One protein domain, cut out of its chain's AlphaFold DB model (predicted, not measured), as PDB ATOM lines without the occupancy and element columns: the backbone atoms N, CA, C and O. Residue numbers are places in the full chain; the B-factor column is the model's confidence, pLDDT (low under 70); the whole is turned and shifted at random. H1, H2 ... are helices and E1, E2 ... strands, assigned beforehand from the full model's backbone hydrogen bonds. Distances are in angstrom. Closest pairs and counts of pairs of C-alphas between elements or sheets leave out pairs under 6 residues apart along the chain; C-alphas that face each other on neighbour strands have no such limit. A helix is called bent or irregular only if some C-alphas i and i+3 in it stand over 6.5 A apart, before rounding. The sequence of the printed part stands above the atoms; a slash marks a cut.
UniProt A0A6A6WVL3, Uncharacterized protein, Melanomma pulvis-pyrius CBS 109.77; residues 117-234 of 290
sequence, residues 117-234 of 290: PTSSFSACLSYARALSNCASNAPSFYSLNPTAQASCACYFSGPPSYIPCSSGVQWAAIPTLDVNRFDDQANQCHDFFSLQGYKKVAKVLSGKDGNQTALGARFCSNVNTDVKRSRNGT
ATOM      1  N   PRO A 117      -4.297 -21.538 -19.129       62.94
ATOM      2  CA  PRO A 117      -3.481 -20.728 -20.013       62.94
ATOM      3  C   PRO A 117      -3.419 -19.283 -19.506       62.94
ATOM      4  O   PRO A 117      -4.447 -18.653 -19.256       62.94
ATOM      5  N   THR A 118      -2.217 -18.717 -19.420       68.31
ATOM      6  CA  THR A 118      -2.010 -17.288 -19.117       68.31
ATOM      7  C   THR A 118      -2.760 -16.367 -20.088       68.31
ATOM      8  O   THR A 118      -3.108 -15.243 -19.730       68.31
ATOM      9  N   SER A 119      -3.085 -16.858 -21.290       67.62
ATOM     10  CA  SER A 119      -3.933 -16.173 -22.270       67.62
ATOM     11  C   SER A 119      -5.371 -15.934 -21.796       67.62
ATOM     12  O   SER A 119      -5.998 -14.967 -22.212       67.62
ATOM     13  N   SER A 120      -5.912 -16.764 -20.904       68.81
ATOM     14  CA  SER A 120      -7.260 -16.555 -20.363       68.81
ATOM     15  C   SER A 120      -7.287 -15.419 -19.334       68.81
ATOM     16  O   SER A 120      -8.223 -14.623 -19.291       68.81
ATOM     17  N   PHE A 121      -6.208 -15.267 -18.560       81.56
ATOM     18  CA  PHE A 121      -6.054 -14.138 -17.642       81.56
ATOM     19  C   PHE A 121      -5.802 -12.817 -18.388       81.56
ATOM     20  O   PHE A 121      -6.303 -11.766 -17.981       81.56
ATOM     21  N   SER A 122      -5.086 -12.845 -19.520       85.31
ATOM     22  CA  SER A 122      -4.888 -11.639 -20.338       85.31
ATOM     23  C   SER A 122      -6.192 -11.123 -20.963       85.31
ATOM     24  O   SER A 122      -6.354  -9.907 -21.115       85.31
ATOM     25  N   ALA A 123      -7.152 -12.007 -21.254       87.12
ATOM     26  CA  ALA A 123      -8.494 -11.619 -21.682       87.12
ATOM     27  C   ALA A 123      -9.258 -10.880 -20.569       87.12
ATOM     28  O   ALA A 123      -9.781  -9.793 -20.817       87.12
ATOM     29  N   CYS A 124      -9.224 -11.389 -19.330       90.69
ATOM     30  CA  CYS A 124      -9.773 -10.687 -18.163       90.69
ATOM     31  C   CYS A 124      -9.155  -9.303 -17.969       90.69
ATOM     32  O   CYS A 124      -9.871  -8.330 -17.735       90.69
ATOM     33  N   LEU A 125      -7.831  -9.194 -18.100       89.31
ATOM     34  CA  LEU A 125      -7.140  -7.914 -17.976       89.31
ATOM     35  C   LEU A 125      -7.562  -6.933 -19.078       89.31
ATOM     36  O   LEU A 125      -7.733  -5.743 -18.815       89.31
ATOM     37  N   SER A 126      -7.744  -7.421 -20.305       90.31
ATOM     38  CA  SER A 126      -8.200  -6.601 -21.433       90.31
ATOM     39  C   SER A 126      -9.630  -6.100 -21.220       90.31
ATOM     40  O   SER A 126      -9.882  -4.904 -21.366       90.31
ATOM     41  N   TYR A 127     -10.519  -6.983 -20.761       92.75
ATOM     42  CA  TYR A 127     -11.888  -6.647 -20.374       92.75
ATOM     43  C   TYR A 127     -11.927  -5.602 -19.245       92.75
ATOM     44  O   TYR A 127     -12.583  -4.566 -19.369       92.75
ATOM     45  N   ALA A 128     -11.160  -5.816 -18.172       92.50
ATOM     46  CA  ALA A 128     -11.085  -4.891 -17.041       92.50
ATOM     47  C   ALA A 128     -10.531  -3.518 -17.451       92.50
ATOM     48  O   ALA A 128     -11.055  -2.489 -17.025       92.50
ATOM     49  N   ARG A 129      -9.515  -3.479 -18.323       91.06
ATOM     50  CA  ARG A 129      -8.986  -2.223 -18.881       91.06
ATOM     51  C   ARG A 129     -10.026  -1.488 -19.719       91.06
ATOM     52  O   ARG A 129     -10.129  -0.272 -19.600       91.06
ATOM     53  N   ALA A 130     -10.805  -2.199 -20.534       89.56
ATOM     54  CA  ALA A 130     -11.883  -1.587 -21.308       89.56
ATOM     55  C   ALA A 130     -12.927  -0.934 -20.386       89.56
ATOM     56  O   ALA A 130     -13.265   0.234 -20.573       89.56
ATOM     57  N   LEU A 131     -13.361  -1.643 -19.338       92.25
ATOM     58  CA  LEU A 131     -14.281  -1.101 -18.336       92.25
ATOM     59  C   LEU A 131     -13.694   0.090 -17.573       92.25
ATOM     60  O   LEU A 131     -14.373   1.098 -17.399       92.25
ATOM     61  N   SER A 132     -12.437  -0.009 -17.140       91.75
ATOM     62  CA  SER A 132     -11.750   1.058 -16.407       91.75
ATOM     63  C   SER A 132     -11.625   2.328 -17.249       91.75
ATOM     64  O   SER A 132     -11.919   3.416 -16.759       91.75
ATOM     65  N   ASN A 133     -11.289   2.189 -18.534       88.94
ATOM     66  CA  ASN A 133     -11.260   3.309 -19.471       88.94
ATOM     67  C   ASN A 133     -12.649   3.931 -19.669       88.94
ATOM     68  O   ASN A 133     -12.764   5.139 -19.850       88.94
ATOM     69  N   CYS A 134     -13.716   3.135 -19.638       91.69
ATOM     70  CA  CYS A 134     -15.070   3.676 -19.706       91.69
ATOM     71  C   CYS A 134     -15.467   4.419 -18.433       91.69
ATOM     72  O   CYS A 134     -15.979   5.533 -18.511       91.69
ATOM     73  N   ALA A 135     -15.173   3.844 -17.271       92.81
ATOM     74  CA  ALA A 135     -15.446   4.469 -15.985       92.81
ATOM     75  C   ALA A 135     -14.652   5.767 -15.773       92.81
ATOM     76  O   ALA A 135     -15.164   6.695 -15.151       92.81
ATOM     77  N   SER A 136     -13.430   5.864 -16.311       91.25
ATOM     78  CA  SER A 136     -12.628   7.089 -16.227       91.25
ATOM     79  C   SER A 136     -13.134   8.204 -17.146       91.25
ATOM     80  O   SER A 136     -13.044   9.373 -16.783       91.25
ATOM     81  N   ASN A 137     -13.696   7.860 -18.310       86.75
ATOM     82  CA  ASN A 137     -14.242   8.837 -19.257       86.75
ATOM     83  C   ASN A 137     -15.695   9.242 -18.955       86.75
ATOM     84  O   ASN A 137     -16.116  10.328 -19.350       86.75
ATOM     85  N   ALA A 138     -16.464   8.391 -18.272       88.44
ATOM     86  CA  ALA A 138     -17.863   8.630 -17.938       88.44
ATOM     87  C   ALA A 138     -18.090   8.485 -16.421       88.44
ATOM     88  O   ALA A 138     -18.227   7.363 -15.920       88.44
ATOM     89  N   PRO A 139     -18.169   9.601 -15.669       88.75
ATOM     90  CA  PRO A 139     -18.531   9.561 -14.258       88.75
ATOM     91  C   PRO A 139     -19.855   8.817 -14.064       88.75
ATOM     92  O   PRO A 139     -20.820   9.051 -14.787       88.75
ATOM     93  N   SER A 140     -19.917   7.930 -13.071       92.94
ATOM     94  CA  SER A 140     -21.080   7.061 -12.824       92.94
ATOM     95  C   SER A 140     -21.377   6.050 -13.939       92.94
ATOM     96  O   SER A 140     -22.511   5.587 -14.040       92.94
ATOM     97  N   PHE A 141     -20.380   5.659 -14.747       93.25
ATOM     98  CA  PHE A 141     -20.515   4.643 -15.802       93.25
ATOM     99  C   PHE A 141     -21.338   3.417 -15.367       93.25
ATOM    100  O   PHE A 141     -22.277   3.023 -16.053       93.25
ATOM    101  N   TYR A 142     -21.045   2.859 -14.191       92.69
ATOM    102  CA  TYR A 142     -21.729   1.671 -13.669       92.69
ATOM    103  C   TYR A 142     -23.203   1.898 -13.299       92.69
ATOM    104  O   TYR A 142     -23.963   0.940 -13.203       92.69
ATOM    105  N   SER A 143     -23.618   3.151 -13.115       94.19
ATOM    106  CA  SER A 143     -25.005   3.541 -12.836       94.19
ATOM    107  C   SER A 143     -25.784   3.908 -14.102       94.19
ATOM    108  O   SER A 143     -26.998   4.100 -14.039       94.19
ATOM    109  N   LEU A 144     -25.111   4.023 -15.253       91.06
ATOM    110  CA  LEU A 144     -25.766   4.288 -16.531       91.06
ATOM    111  C   LEU A 144     -26.630   3.094 -16.955       91.06
ATOM    112  O   LEU A 144     -26.375   1.952 -16.577       91.06
ATOM    113  N   ASN A 145     -27.636   3.340 -17.795       92.94
ATOM    114  CA  ASN A 145     -28.401   2.249 -18.395       92.94
ATOM    115  C   ASN A 145     -27.515   1.407 -19.349       92.94
ATOM    116  O   ASN A 145     -26.529   1.926 -19.883       92.94
ATOM    117  N   PRO A 146     -27.866   0.134 -19.624       93.19
ATOM    118  CA  PRO A 146     -27.053  -0.741 -20.472       93.19
ATOM    119  C   PRO A 146     -26.746  -0.171 -21.865       93.19
ATOM    120  O   PRO A 146     -25.659  -0.379 -22.393       93.19
ATOM    121  N   THR A 147     -27.663   0.597 -22.456       90.94
ATOM    122  CA  THR A 147     -27.452   1.225 -23.770       90.94
ATOM    123  C   THR A 147     -26.356   2.293 -23.731       90.94
ATOM    124  O   THR A 147     -25.514   2.331 -24.625       90.94
ATOM    125  N   ALA A 148     -26.329   3.127 -22.692       90.62
ATOM    126  CA  ALA A 148     -25.298   4.146 -22.485       90.62
ATOM    127  C   ALA A 148     -23.957   3.537 -22.033       90.62
ATOM    128  O   ALA A 148     -22.885   4.002 -22.411       90.62
ATOM    129  N   GLN A 149     -23.986   2.433 -21.286       94.38
ATOM    130  CA  GLN A 149     -22.767   1.668 -21.013       94.38
ATOM    131  C   GLN A 149     -22.182   1.076 -22.311       94.38
ATOM    132  O   GLN A 149     -20.971   1.144 -22.549       94.38
ATOM    133  N   ALA A 150     -23.039   0.562 -23.199       93.62
ATOM    134  CA  ALA A 150     -22.637   0.002 -24.486       93.62
ATOM    135  C   ALA A 150     -22.033   1.035 -25.442       93.62
ATOM    136  O   ALA A 150     -21.132   0.677 -26.201       93.62
ATOM    137  N   SER A 151     -22.444   2.309 -25.394       90.62
ATOM    138  CA  SER A 151     -21.820   3.340 -26.238       90.62
ATOM    139  C   SER A 151     -20.334   3.540 -25.943       90.62
ATOM    140  O   SER A 151     -19.597   3.925 -26.844       90.62
ATOM    141  N   CYS A 152     -19.879   3.238 -24.724       91.44
ATOM    142  CA  CYS A 152     -18.454   3.239 -24.408       91.44
ATOM    143  C   CYS A 152     -17.797   1.870 -24.633       91.44
ATOM    144  O   CYS A 152     -16.748   1.782 -25.265       91.44
ATOM    145  N   ALA A 153     -18.410   0.795 -24.131       92.62
ATOM    146  CA  ALA A 153     -17.789  -0.529 -24.135       92.62
ATOM    147  C   ALA A 153     -17.723  -1.168 -25.533       92.62
ATOM    148  O   ALA A 153     -16.750  -1.845 -25.863       92.62
ATOM    149  N   CYS A 154     -18.754  -0.955 -26.355       94.19
ATOM    150  CA  CYS A 154     -18.958  -1.675 -27.615       94.19
ATOM    151  C   CYS A 154     -18.469  -0.911 -28.844       94.19
ATOM    152  O   CYS A 154     -18.462  -1.461 -29.945       94.19
ATOM    153  N   TYR A 155     -18.097   0.357 -28.685       90.12
ATOM    154  CA  TYR A 155     -17.601   1.174 -29.782       90.12
ATOM    155  C   TYR A 155     -16.098   1.327 -29.673       90.12
ATOM    156  O   TYR A 155     -15.555   1.765 -28.658       90.12
ATOM    157  N   PHE A 156     -15.415   0.982 -30.754       84.44
ATOM    158  CA  PHE A 156     -13.984   1.161 -30.866       84.44
ATOM    159  C   PHE A 156     -13.689   2.340 -31.781       84.44
ATOM    160  O   PHE A 156     -14.132   2.391 -32.928       84.44
ATOM    161  N   SER A 157     -12.902   3.283 -31.271       77.88
ATOM    162  CA  SER A 157     -12.261   4.285 -32.113       77.88
ATOM    163  C   SER A 157     -11.033   3.641 -32.745       77.88
ATOM    164  O   SER A 157     -10.011   3.463 -32.082       77.88
ATOM    165  N   GLY A 158     -11.163   3.250 -34.012       72.38
ATOM    166  CA  GLY A 158     -10.021   2.850 -34.825       72.38
ATOM    167  C   GLY A 158      -9.035   4.007 -35.040       72.38
ATOM    168  O   GLY A 158      -9.243   5.111 -34.527       72.38
ATOM    169  N   PRO A 159      -7.954   3.784 -35.808       73.19
ATOM    170  CA  PRO A 159      -7.095   4.880 -36.238       73.19
ATOM    171  C   PRO A 159      -7.935   5.977 -36.919       73.19
ATOM    172  O   PRO A 159      -8.905   5.659 -37.618       73.19
ATOM    173  N   PRO A 160      -7.601   7.263 -36.701       76.12
ATOM    174  CA  PRO A 160      -8.376   8.361 -37.253       76.12
ATOM    175  C   PRO A 160      -8.428   8.251 -38.780       76.12
ATOM    176  O   PRO A 160      -7.429   7.963 -39.439       76.12
ATOM    177  N   SER A 161      -9.622   8.448 -39.329       76.44
ATOM    178  CA  SER A 161      -9.884   8.435 -40.766       76.44
ATOM    179  C   SER A 161      -9.878   9.858 -41.320       76.44
ATOM    180  O   SER A 161     -10.156  10.821 -40.601       76.44
ATOM    181  N   TYR A 162      -9.578   9.984 -42.614       77.50
ATOM    182  CA  TYR A 162      -9.645  11.256 -43.327       77.50
ATOM    183  C   TYR A 162     -11.091  11.589 -43.684       77.50
ATOM    184  O   TYR A 162     -11.741  10.842 -44.418       77.50
ATOM    185  N   ILE A 163     -11.570  12.734 -43.210       79.81
ATOM    186  CA  ILE A 163     -12.828  13.326 -43.653       79.81
ATOM    187  C   ILE A 163     -12.490  14.491 -44.596       79.81
ATOM    188  O   ILE A 163     -11.770  15.409 -44.193       79.81
ATOM    189  N   PRO A 164     -12.953  14.465 -45.860       79.94
ATOM    190  CA  PRO A 164     -12.736  15.573 -46.780       79.94
ATOM    191  C   PRO A 164     -13.536  16.803 -46.337       79.94
ATOM    192  O   PRO A 164     -14.716  16.701 -45.998       79.94
ATOM    193  N   CYS A 165     -12.895  17.969 -46.385       83.44
ATOM    194  CA  CYS A 165     -13.528  19.260 -46.140       83.44
ATOM    195  C   CYS A 165     -13.704  20.050 -47.440       83.44
ATOM    196  O   CYS A 165     -13.072  19.757 -48.455       83.44
ATOM    197  N   SER A 166     -14.499  21.121 -47.388       82.56
ATOM    198  CA  SER A 166     -14.597  22.109 -48.473       82.56
ATOM    199  C   SER A 166     -13.240  22.733 -48.829       82.56
ATOM    200  O   SER A 166     -12.997  23.025 -49.997       82.56
ATOM    201  N   SER A 167     -12.328  22.871 -47.859       78.12
ATOM    202  CA  SER A 167     -10.906  23.147 -48.095       78.12
ATOM    203  C   SER A 167     -10.026  22.277 -47.190       78.12
ATOM    204  O   SER A 167      -9.914  22.543 -45.994       78.12
ATOM    205  N   GLY A 168      -9.395  21.246 -47.758       81.00
ATOM    206  CA  GLY A 168      -8.428  20.397 -47.055       81.00
ATOM    207  C   GLY A 168      -8.997  19.096 -46.484       81.00
ATOM    208  O   GLY A 168      -9.988  18.561 -46.986       81.00
ATOM    209  N   VAL A 169      -8.338  18.570 -45.451       80.62
ATOM    210  CA  VAL A 169      -8.698  17.309 -44.786       80.62
ATOM    211  C   VAL A 169      -8.781  17.492 -43.277       80.62
ATOM    212  O   VAL A 169      -8.004  18.238 -42.677       80.62
ATOM    213  N   GLN A 170      -9.723  16.788 -42.662       83.44
ATOM    214  CA  GLN A 170      -9.868  16.713 -41.218       83.44
ATOM    215  C   GLN A 170      -9.617  15.281 -40.752       83.44
ATOM    216  O   GLN A 170     -10.104  14.320 -41.348       83.44
ATOM    217  N   TRP A 171      -8.863  15.146 -39.666       79.38
ATOM    218  CA  TRP A 171      -8.683  13.875 -38.981       79.38
ATOM    219  C   TRP A 171      -9.795  13.693 -37.961       79.38
ATOM    220  O   TRP A 171      -9.957  14.516 -37.057       79.38
ATOM    221  N   ALA A 172     -10.549  12.608 -38.094       79.56
ATOM    222  CA  ALA A 172     -11.584  12.267 -37.132       79.56
ATOM    223  C   ALA A 172     -11.513  10.790 -36.771       79.56
ATOM    224  O   ALA A 172     -11.343   9.920 -37.629       79.56
ATOM    225  N   ALA A 173     -11.681  10.499 -35.485       80.25
ATOM    226  CA  ALA A 173     -11.974   9.145 -35.058       80.25
ATOM    227  C   ALA A 173     -13.468   8.895 -35.292       80.25
ATOM    228  O   ALA A 173     -14.318   9.639 -34.801       80.25
ATOM    229  N   ILE A 174     -13.786   7.857 -36.065       80.94
ATOM    230  CA  ILE A 174     -15.159   7.381 -36.243       80.94
ATOM    231  C   ILE A 174     -15.290   6.141 -35.364       80.94
ATOM    232  O   ILE A 174     -14.694   5.111 -35.693       80.94
ATOM    233  N   PRO A 175     -16.013   6.213 -34.233       84.31
ATOM    234  CA  PRO A 175     -16.238   5.038 -33.415       84.31
ATOM    235  C   PRO A 175     -17.129   4.061 -34.179       84.31
ATOM    236  O   PRO A 175     -18.278   4.374 -34.512       84.31
ATOM    237  N   THR A 176     -16.600   2.872 -34.438       86.19
ATOM    238  CA  THR A 176     -17.322   1.790 -35.108       86.19
ATOM    239  C   THR A 176     -17.756   0.774 -34.069       86.19
ATOM    240  O   THR A 176     -17.009   0.457 -33.140       86.19
ATOM    241  N   LEU A 177     -18.983   0.283 -34.211       87.69
ATOM    242  CA  LEU A 177     -19.503  -0.781 -33.372       87.69
ATOM    243  C   LEU A 177     -18.694  -2.055 -33.624       87.69
ATOM    244  O   LEU A 177     -18.712  -2.602 -34.726       87.69
ATOM    245  N   ASP A 178     -18.039  -2.547 -32.582       89.25
ATOM    246  CA  ASP A 178     -17.341  -3.826 -32.578       89.25
ATOM    247  C   ASP A 178     -17.830  -4.639 -31.380       89.25
ATOM    248  O   ASP A 178     -17.276  -4.610 -30.281       89.25
ATOM    249  N   VAL A 179     -18.940  -5.339 -31.613       89.50
ATOM    250  CA  VAL A 179     -19.602  -6.171 -30.602       89.50
ATOM    251  C   VAL A 179     -18.661  -7.262 -30.090       89.50
ATOM    252  O   VAL A 179     -18.631  -7.538 -28.892       89.50
ATOM    253  N   ASN A 180     -17.872  -7.856 -30.987       90.69
ATOM    254  CA  ASN A 180     -17.061  -9.025 -30.676       90.69
ATOM    255  C   ASN A 180     -15.852  -8.648 -29.822       90.69
ATOM    256  O   ASN A 180     -15.521  -9.370 -28.891       90.69
ATOM    257  N   ARG A 181     -15.228  -7.488 -30.052       89.62
ATOM    258  CA  ARG A 181     -14.027  -7.087 -29.302       89.62
ATOM    259  C   ARG A 181     -14.226  -7.068 -27.788       89.62
ATOM    260  O   ARG A 181     -13.349  -7.527 -27.059       89.62
ATOM    261  N   PHE A 182     -15.344  -6.521 -27.316       93.06
ATOM    262  CA  PHE A 182     -15.652  -6.492 -25.886       93.06
ATOM    263  C   PHE A 182     -16.212  -7.835 -25.407       93.06
ATOM    264  O   PHE A 182     -15.753  -8.371 -24.395       93.06
ATOM    265  N   ASP A 183     -17.166  -8.402 -26.154       95.88
ATOM    266  CA  ASP A 183     -17.843  -9.634 -25.758       95.88
ATOM    267  C   ASP A 183     -16.883 -10.829 -25.714       95.88
ATOM    268  O   ASP A 183     -16.959 -11.612 -24.775       95.88
ATOM    269  N   ASP A 184     -15.943 -10.962 -26.653       94.75
ATOM    270  CA  ASP A 184     -14.981 -12.071 -26.694       94.75
ATOM    271  C   ASP A 184     -14.046 -12.060 -25.482       94.75
ATOM    272  O   ASP A 184     -13.782 -13.108 -24.891       94.75
ATOM    273  N   GLN A 185     -13.582 -10.878 -25.066       93.88
ATOM    274  CA  GLN A 185     -12.747 -10.724 -23.871       93.88
ATOM    275  C   GLN A 185     -13.538 -11.054 -22.602       93.88
ATOM    276  O   GLN A 185     -13.038 -11.755 -21.718       93.88
ATOM    277  N   ALA A 186     -14.787 -10.590 -22.530       95.88
ATOM    278  CA  ALA A 186     -15.680 -10.871 -21.416       95.88
ATOM    279  C   ALA A 186     -16.044 -12.363 -21.330       95.88
ATOM    280  O   ALA A 186     -16.015 -12.935 -20.243       95.88
ATOM    281  N   ASN A 187     -16.322 -13.005 -22.471       96.44
ATOM    282  CA  ASN A 187     -16.620 -14.435 -22.582       96.44
ATOM    283  C   ASN A 187     -15.430 -15.273 -22.101       96.44
ATOM    284  O   ASN A 187     -15.587 -16.127 -21.236       96.44
ATOM    285  N   GLN A 188     -14.221 -14.982 -22.592       95.06
ATOM    286  CA  GLN A 188     -13.012 -15.691 -22.162       95.06
ATOM    287  C   GLN A 188     -12.749 -15.517 -20.662       95.06
ATOM    288  O   GLN A 188     -12.341 -16.465 -19.992       95.06
ATOM    289  N   CYS A 189     -13.019 -14.327 -20.119       94.50
ATOM    290  CA  CYS A 189     -12.868 -14.082 -18.691       94.50
ATOM    291  C   CYS A 189     -13.909 -14.830 -17.845       94.50
ATOM    292  O   CYS A 189     -13.572 -15.454 -16.838       94.50
ATOM    293  N   HIS A 190     -15.170 -14.813 -18.275       95.50
ATOM    294  CA  HIS A 190     -16.236 -15.613 -17.684       95.50
ATOM    295  C   HIS A 190     -15.862 -17.103 -17.656       95.50
ATOM    296  O   HIS A 190     -15.931 -17.742 -16.601       95.50
ATOM    297  N   ASP A 191     -15.432 -17.641 -18.797       94.38
ATOM    298  CA  ASP A 191     -15.105 -19.056 -18.956       94.38
ATOM    299  C   ASP A 191     -13.908 -19.451 -18.089       94.38
ATOM    300  O   ASP A 191     -13.944 -20.500 -17.445       94.38
ATOM    301  N   PHE A 192     -12.899 -18.579 -17.974       91.62
ATOM    302  CA  PHE A 192     -11.779 -18.758 -17.048       91.62
ATOM    303  C   PHE A 192     -12.261 -18.966 -15.607       91.62
ATOM    304  O   PHE A 192     -11.947 -19.986 -14.989       91.62
ATOM    305  N   PHE A 193     -13.064 -18.043 -15.071       90.50
ATOM    306  CA  PHE A 193     -13.556 -18.152 -13.694       90.50
ATOM    307  C   PHE A 193     -14.509 -19.336 -13.504       90.50
ATOM    308  O   PHE A 193     -14.486 -19.980 -12.452       90.50
ATOM    309  N   SER A 194     -15.309 -19.662 -14.520       92.94
ATOM    310  CA  SER A 194     -16.207 -20.819 -14.503       92.94
ATOM    311  C   SER A 194     -15.426 -22.135 -14.408       92.94
ATOM    312  O   SER A 194     -15.694 -22.950 -13.521       92.94
ATOM    313  N   LEU A 195     -14.403 -22.311 -15.253       88.62
ATOM    314  CA  LEU A 195     -13.536 -23.498 -15.280       88.62
ATOM    315  C   LEU A 195     -12.707 -23.657 -14.001       88.62
ATOM    316  O   LEU A 195     -12.392 -24.774 -13.599       88.62
ATOM    317  N   GLN A 196     -12.373 -22.551 -13.342       86.00
ATOM    318  CA  GLN A 196     -11.681 -22.537 -12.053       86.00
ATOM    319  C   GLN A 196     -12.602 -22.792 -10.850       86.00
ATOM    320  O   GLN A 196     -12.138 -22.839  -9.716       86.00
ATOM    321  N   GLY A 197     -13.907 -22.968 -11.069       88.50
ATOM    322  CA  GLY A 197     -14.865 -23.220  -9.994       88.50
ATOM    323  C   GLY A 197     -15.319 -21.964  -9.245       88.50
ATOM    324  O   GLY A 197     -16.121 -22.071  -8.314       88.50
ATOM    325  N   TYR A 198     -14.912 -20.766  -9.678       86.94
ATOM    326  CA  TYR A 198     -15.361 -19.484  -9.126       86.94
ATOM    327  C   TYR A 198     -16.757 -19.108  -9.640       86.94
ATOM    328  O   TYR A 198     -16.969 -18.076 -10.282       86.94
ATOM    329  N   LYS A 199     -17.753 -19.944  -9.327       92.31
ATOM    330  CA  LYS A 199     -19.130 -19.834  -9.840       92.31
ATOM    331  C   LYS A 199     -19.781 -18.476  -9.572       92.31
ATOM    332  O   LYS A 199     -20.544 -18.002 -10.405       92.31
ATOM    333  N   LYS A 200     -19.499 -17.846  -8.424       91.69
ATOM    334  CA  LYS A 200     -20.049 -16.520  -8.084       91.69
ATOM    335  C   LYS A 200     -19.508 -15.432  -9.015       91.69
ATOM    336  O   LYS A 200     -20.292 -14.657  -9.548       91.69
ATOM    337  N   VAL A 201     -18.196 -15.424  -9.257       90.06
ATOM    338  CA  VAL A 201     -17.537 -14.459 -10.153       90.06
ATOM    339  C   VAL A 201     -17.979 -14.691 -11.596       90.06
ATOM    340  O   VAL A 201     -18.405 -13.754 -12.266       90.06
ATOM    341  N   ALA A 202     -17.977 -15.949 -12.044       94.31
ATOM    342  CA  ALA A 202     -18.491 -16.313 -13.360       94.31
ATOM    343  C   ALA A 202     -19.952 -15.862 -13.531       94.31
ATOM    344  O   ALA A 202     -20.288 -15.236 -14.526       94.31
ATOM    345  N   LYS A 203     -20.817 -16.064 -12.529       94.62
ATOM    346  CA  LYS A 203     -22.210 -15.597 -12.588       94.62
ATOM    347  C   LYS A 203     -22.312 -14.083 -12.808       94.62
ATOM    348  O   LYS A 203     -23.106 -13.665 -13.647       94.62
ATOM    349  N   VAL A 204     -21.512 -13.278 -12.104       93.12
ATOM    350  CA  VAL A 204     -21.478 -11.813 -12.295       93.12
ATOM    351  C   VAL A 204     -21.026 -11.457 -13.713       93.12
ATOM    352  O   VAL A 204     -21.612 -10.589 -14.349       93.12
ATOM    353  N   LEU A 205     -20.047 -12.185 -14.250       95.75
ATOM    354  CA  LEU A 205     -19.530 -11.994 -15.604       95.75
ATOM    355  C   LEU A 205     -20.387 -12.640 -16.700       95.75
ATOM    356  O   LEU A 205     -19.992 -12.607 -17.857       95.75
ATOM    357  N   SER A 206     -21.545 -13.224 -16.391       96.62
ATOM    358  CA  SER A 206     -22.388 -13.896 -17.396       96.62
ATOM    359  C   SER A 206     -23.080 -12.928 -18.369       96.62
ATOM    360  O   SER A 206     -23.665 -13.358 -19.362       96.62
ATOM    361  N   GLY A 207     -23.039 -11.625 -18.064       95.50
ATOM    362  CA  GLY A 207     -23.689 -10.556 -18.823       95.50
ATOM    363  C   GLY A 207     -25.213 -10.514 -18.693       95.50
ATOM    364  O   GLY A 207     -25.895  -9.801 -19.444       95.50
ATOM    365  N   LYS A 208     -25.763 -11.270 -17.737       94.38
ATOM    366  CA  LYS A 208     -27.178 -11.266 -17.364       94.38
ATOM    367  C   LYS A 208     -27.340 -11.292 -15.847       94.38
ATOM    368  O   LYS A 208     -26.739 -12.115 -15.165       94.38
ATOM    369  N   ASP A 209     -28.226 -10.441 -15.345       90.88
ATOM    370  CA  ASP A 209     -28.775 -10.543 -13.993       90.88
ATOM    371  C   ASP A 209     -30.283 -10.807 -14.093       90.88
ATOM    372  O   ASP A 209     -31.096  -9.921 -14.380       90.88
ATOM    373  N   GLY A 210     -30.653 -12.087 -14.001       92.12
ATOM    374  CA  GLY A 210     -31.986 -12.555 -14.372       92.12
ATOM    375  C   GLY A 210     -32.292 -12.249 -15.842       92.12
ATOM    376  O   GLY A 210     -31.593 -12.709 -16.743       92.12
ATOM    377  N   ASN A 211     -33.332 -11.449 -16.088       92.31
ATOM    378  CA  ASN A 211     -33.709 -11.010 -17.437       92.31
ATOM    379  C   ASN A 211     -33.033  -9.698 -17.865       92.31
ATOM    380  O   ASN A 211     -33.180  -9.284 -19.018       92.31
ATOM    381  N   GLN A 212     -32.308  -9.036 -16.963       92.88
ATOM    382  CA  GLN A 212     -31.679  -7.750 -17.241       92.88
ATOM    383  C   GLN A 212     -30.285  -7.957 -17.830       92.88
ATOM    384  O   GLN A 212     -29.526  -8.825 -17.404       92.88
ATOM    385  N   THR A 213     -29.962  -7.173 -18.853       95.50
ATOM    386  CA  THR A 213     -28.621  -7.140 -19.436       95.50
ATOM    387  C   THR A 213     -27.668  -6.440 -18.473       95.50
ATOM    388  O   THR A 213     -27.954  -5.330 -18.027       95.50
ATOM    389  N   ALA A 214     -26.556  -7.100 -18.157       95.50
ATOM    390  CA  ALA A 214     -25.535  -6.630 -17.226       95.50
ATOM    391  C   ALA A 214     -24.152  -6.685 -17.890       95.50
ATOM    392  O   ALA A 214     -23.970  -7.388 -18.884       95.50
ATOM    393  N   LEU A 215     -23.175  -5.954 -17.350       95.75
ATOM    394  CA  LEU A 215     -21.794  -6.015 -17.830       95.75
ATOM    395  C   LEU A 215     -21.250  -7.441 -17.697       95.75
ATOM    396  O   LEU A 215     -21.381  -8.071 -16.653       95.75
ATOM    397  N   GLY A 216     -20.632  -7.945 -18.761       96.81
ATOM    398  CA  GLY A 216     -20.082  -9.296 -18.788       96.81
ATOM    399  C   GLY A 216     -20.102  -9.890 -20.188       96.81
ATOM    400  O   GLY A 216     -20.164  -9.171 -21.187       96.81
ATOM    401  N   ALA A 217     -20.039 -11.214 -20.236       96.88
ATOM    402  CA  ALA A 217     -20.164 -12.035 -21.424       96.88
ATOM    403  C   ALA A 217     -21.379 -11.611 -22.261       96.88
ATOM    404  O   ALA A 217     -22.498 -11.503 -21.761       96.88
ATOM    405  N   ARG A 218     -21.168 -11.381 -23.559       97.00
ATOM    406  CA  ARG A 218     -22.231 -10.996 -24.508       97.00
ATOM    407  C   ARG A 218     -22.958  -9.685 -24.186       97.00
ATOM    408  O   ARG A 218     -24.065  -9.479 -24.688       97.00
ATOM    409  N   PHE A 219     -22.401  -8.809 -23.355       97.19
ATOM    410  CA  PHE A 219     -23.037  -7.543 -22.999       97.19
ATOM    411  C   PHE A 219     -23.437  -6.723 -24.235       97.19
ATOM    412  O   PHE A 219     -24.604  -6.348 -24.376       97.19
ATOM    413  N   CYS A 220     -22.513  -6.513 -25.172       96.12
ATOM    414  CA  CYS A 220     -22.758  -5.725 -26.378       96.12
ATOM    415  C   CYS A 220     -23.811  -6.379 -27.279       96.12
ATOM    416  O   CYS A 220     -24.723  -5.710 -27.777       96.12
ATOM    417  N   SER A 221     -23.735  -7.701 -27.435       95.69
ATOM    418  CA  SER A 221     -24.714  -8.495 -28.183       95.69
ATOM    419  C   SER A 221     -26.118  -8.421 -27.574       95.69
ATOM    420  O   SER A 221     -27.113  -8.272 -28.296       95.69
ATOM    421  N   ASN A 222     -26.207  -8.500 -26.246       95.81
ATOM    422  CA  ASN A 222     -27.459  -8.442 -25.502       95.81
ATOM    423  C   ASN A 222     -28.101  -7.059 -25.630       95.81
ATOM    424  O   ASN A 222     -29.266  -6.973 -26.014       95.81
ATOM    425  N   VAL A 223     -27.333  -5.983 -25.417       94.88
ATOM    426  CA  VAL A 223     -27.823  -4.608 -25.599       94.88
ATOM    427  C   VAL A 223     -28.293  -4.382 -27.034       94.88
ATOM    428  O   VAL A 223     -29.389  -3.870 -27.249       94.88
ATOM    429  N   ASN A 224     -27.517  -4.813 -28.031       92.88
ATOM    430  CA  ASN A 224     -27.908  -4.703 -29.437       92.88
ATOM    431  C   ASN A 224     -29.248  -5.401 -29.723       92.88
ATOM    432  O   ASN A 224     -30.104  -4.861 -30.424       92.88
ATOM    433  N   THR A 225     -29.444  -6.590 -29.155       92.62
ATOM    434  CA  THR A 225     -30.690  -7.355 -29.286       92.62
ATOM    435  C   THR A 225     -31.856  -6.663 -28.580       92.62
ATOM    436  O   THR A 225     -32.947  -6.576 -29.145       92.62
ATOM    437  N   ASP A 226     -31.633  -6.131 -27.379       91.75
ATOM    438  CA  ASP A 226     -32.655  -5.431 -26.602       91.75
ATOM    439  C   ASP A 226     -33.083  -4.119 -27.282       91.75
ATOM    440  O   ASP A 226     -34.277  -3.824 -27.343       91.75
ATOM    441  N   VAL A 227     -32.147  -3.380 -27.891       89.75
ATOM    442  CA  VAL A 227     -32.449  -2.177 -28.687       89.75
ATOM    443  C   VAL A 227     -33.278  -2.522 -29.927       89.75
ATOM    444  O   VAL A 227     -34.284  -1.855 -30.183       89.75
ATOM    445  N   LYS A 228     -32.919  -3.588 -30.662       89.19
ATOM    446  CA  LYS A 228     -33.713  -4.080 -31.808       89.19
ATOM    447  C   LYS A 228     -35.139  -4.426 -31.385       89.19
ATOM    448  O   LYS A 228     -36.099  -4.002 -32.031       89.19
ATOM    449  N   ARG A 229     -35.274  -5.148 -30.265       88.75
ATOM    450  CA  ARG A 229     -36.572  -5.548 -29.708       88.75
ATOM    451  C   ARG A 229     -37.403  -4.335 -29.292       88.75
ATOM    452  O   ARG A 229     -38.565  -4.249 -29.661       88.75
ATOM    453  N   SER A 230     -36.814  -3.381 -28.569       87.25
ATOM    454  CA  SER A 230     -37.529  -2.206 -28.056       87.25
ATOM    455  C   SER A 230     -38.035  -1.272 -29.154       87.25
ATOM    456  O   SER A 230     -39.018  -0.568 -28.932       87.25
ATOM    457  N   ARG A 231     -37.364  -1.219 -30.310       84.75
ATOM    458  CA  ARG A 231     -37.726  -0.313 -31.411       84.75
ATOM    459  C   ARG A 231     -38.553  -0.977 -32.512       84.75
ATOM    460  O   ARG A 231     -38.767  -0.339 -33.538       84.75
ATOM    461  N   ASN A 232     -38.985  -2.234 -32.333       78.06
ATOM    462  CA  ASN A 232     -39.604  -3.047 -33.394       78.06
ATOM    463  C   ASN A 232     -38.831  -2.948 -34.725       78.06
ATOM    464  O   ASN A 232     -39.417  -2.894 -35.805       78.06
ATOM    465  N   GLY A 233     -37.502  -2.854 -34.638       68.56
ATOM    466  CA  GLY A 233     -36.652  -2.434 -35.744       68.56
ATOM    467  C   GLY A 233     -35.498  -3.397 -35.979       68.56
ATOM    468  O   GLY A 233     -35.011  -4.064 -35.068       68.56
ATOM    469  N   THR A 234     -35.017  -3.444 -37.219       73.00
ATOM    470  CA  THR A 234     -33.770  -4.137 -37.584       73.00
ATOM    471  C   THR A 234     -32.528  -3.353 -37.149       73.00
ATOM    472  O   THR A 234     -31.438  -3.917 -37.026       73.00
TER     473      THR A 234
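This is residues 117 to 234 of the 290 residues of an uncharacterized protein of Melanomma pulvis-pyrius CBS 109.77 (UniProt A0A6A6WVL3). A slender two-stranded arm, E1 to E4, reaches away from a body of helices, in which H1 crosses H3, H5 meets H3 in a corner near their first residues, and H4 folds back along the last part of H3. The small hairpin E5 and E6 packs on H3 and H5, H2 packs on H1 and H5, and residues 228 to 233 stick out. The 118 printed residues hold five named helices and six named strands in the order H1 H2 E1 E2 E3 E4 H3 H4 E5 E6 H5, with three antiparallel two-stranded sheets, E1 - E4, E2 - E3 and E5 - E6; the class is mixed, helices and strands. The whole is only just loose, close to compact, with a radius of gyration of the C-alphas of 16.5 A; it is elongated, 60 by 39 by 27 A.

Find C-alpha 118 at (-2.010, -17.288, -19.117); from there H1 runs 28.8 A to residue 137. Next come H2, residues 146 to 153, E1, 155 to 157, E2, 161 to 164, E3, 169 to 173, 13.1 A long, and E4, 175 to 177. Look for C-alpha 179 at (-19.602, -6.171, -30.602), where H3 begins its 23.9 A to residue 195; it is neither bent nor irregular, but only just, with C-alphas 179 and 182 6.2 A apart. H4 is residues 199 to 204, E5 206 to 209 and E6 212 to 216. H5, residues 219 to 230, runs 16.3 A to C-alpha 230 at (-37.529, -2.206, -28.056).

Start at the hub, H3. H1 touches it at a steep tilt of 53 degrees, opposite ways, closest at the C-alphas of Cys 124 and Cys 189, 4.6 A. H3 and H4 form a helical hairpin at a shallow tilt of 21 degrees, closest at the C-alphas of His 190 and Ala 202, 4.9 A. With residues 179 to 183 alone H3 touches H5, closest at the C-alphas of Val 179 and Cys 220, 5.3 A. H2 touches H5 at a steep tilt of 41 degrees, closest at the C-alphas of Ala 150 and Cys 220, 6.0 A. In the hairpin E5 and E6, look at N 209 and O 212, 2.9 A; the closest C-alphas of H3 and E6, Ala 186 and Gly 216, are 5.4 A apart. On the arm, N 156 and O 176 of E1 and E4 are 2.9 A apart, and N 161 and O 172 of the hairpin E2 and E3 2.8 A. E3 runs on into E4 at 47 degrees. Every O i to N i+4 pair is within hydrogen-bond range in H1, H4 and H5, against 3 of 4 in H2 and 12 of 13 in H3.

The two C-alphas farthest apart, those of Ser 167 and Gly 197, are 60.1 A from each other. The printed part has no cut; no link is long, and the one from H1 to H2 is short. The mean pLDDT of the printed part is 88.5, with residues 117 to 120 and 233 under 70.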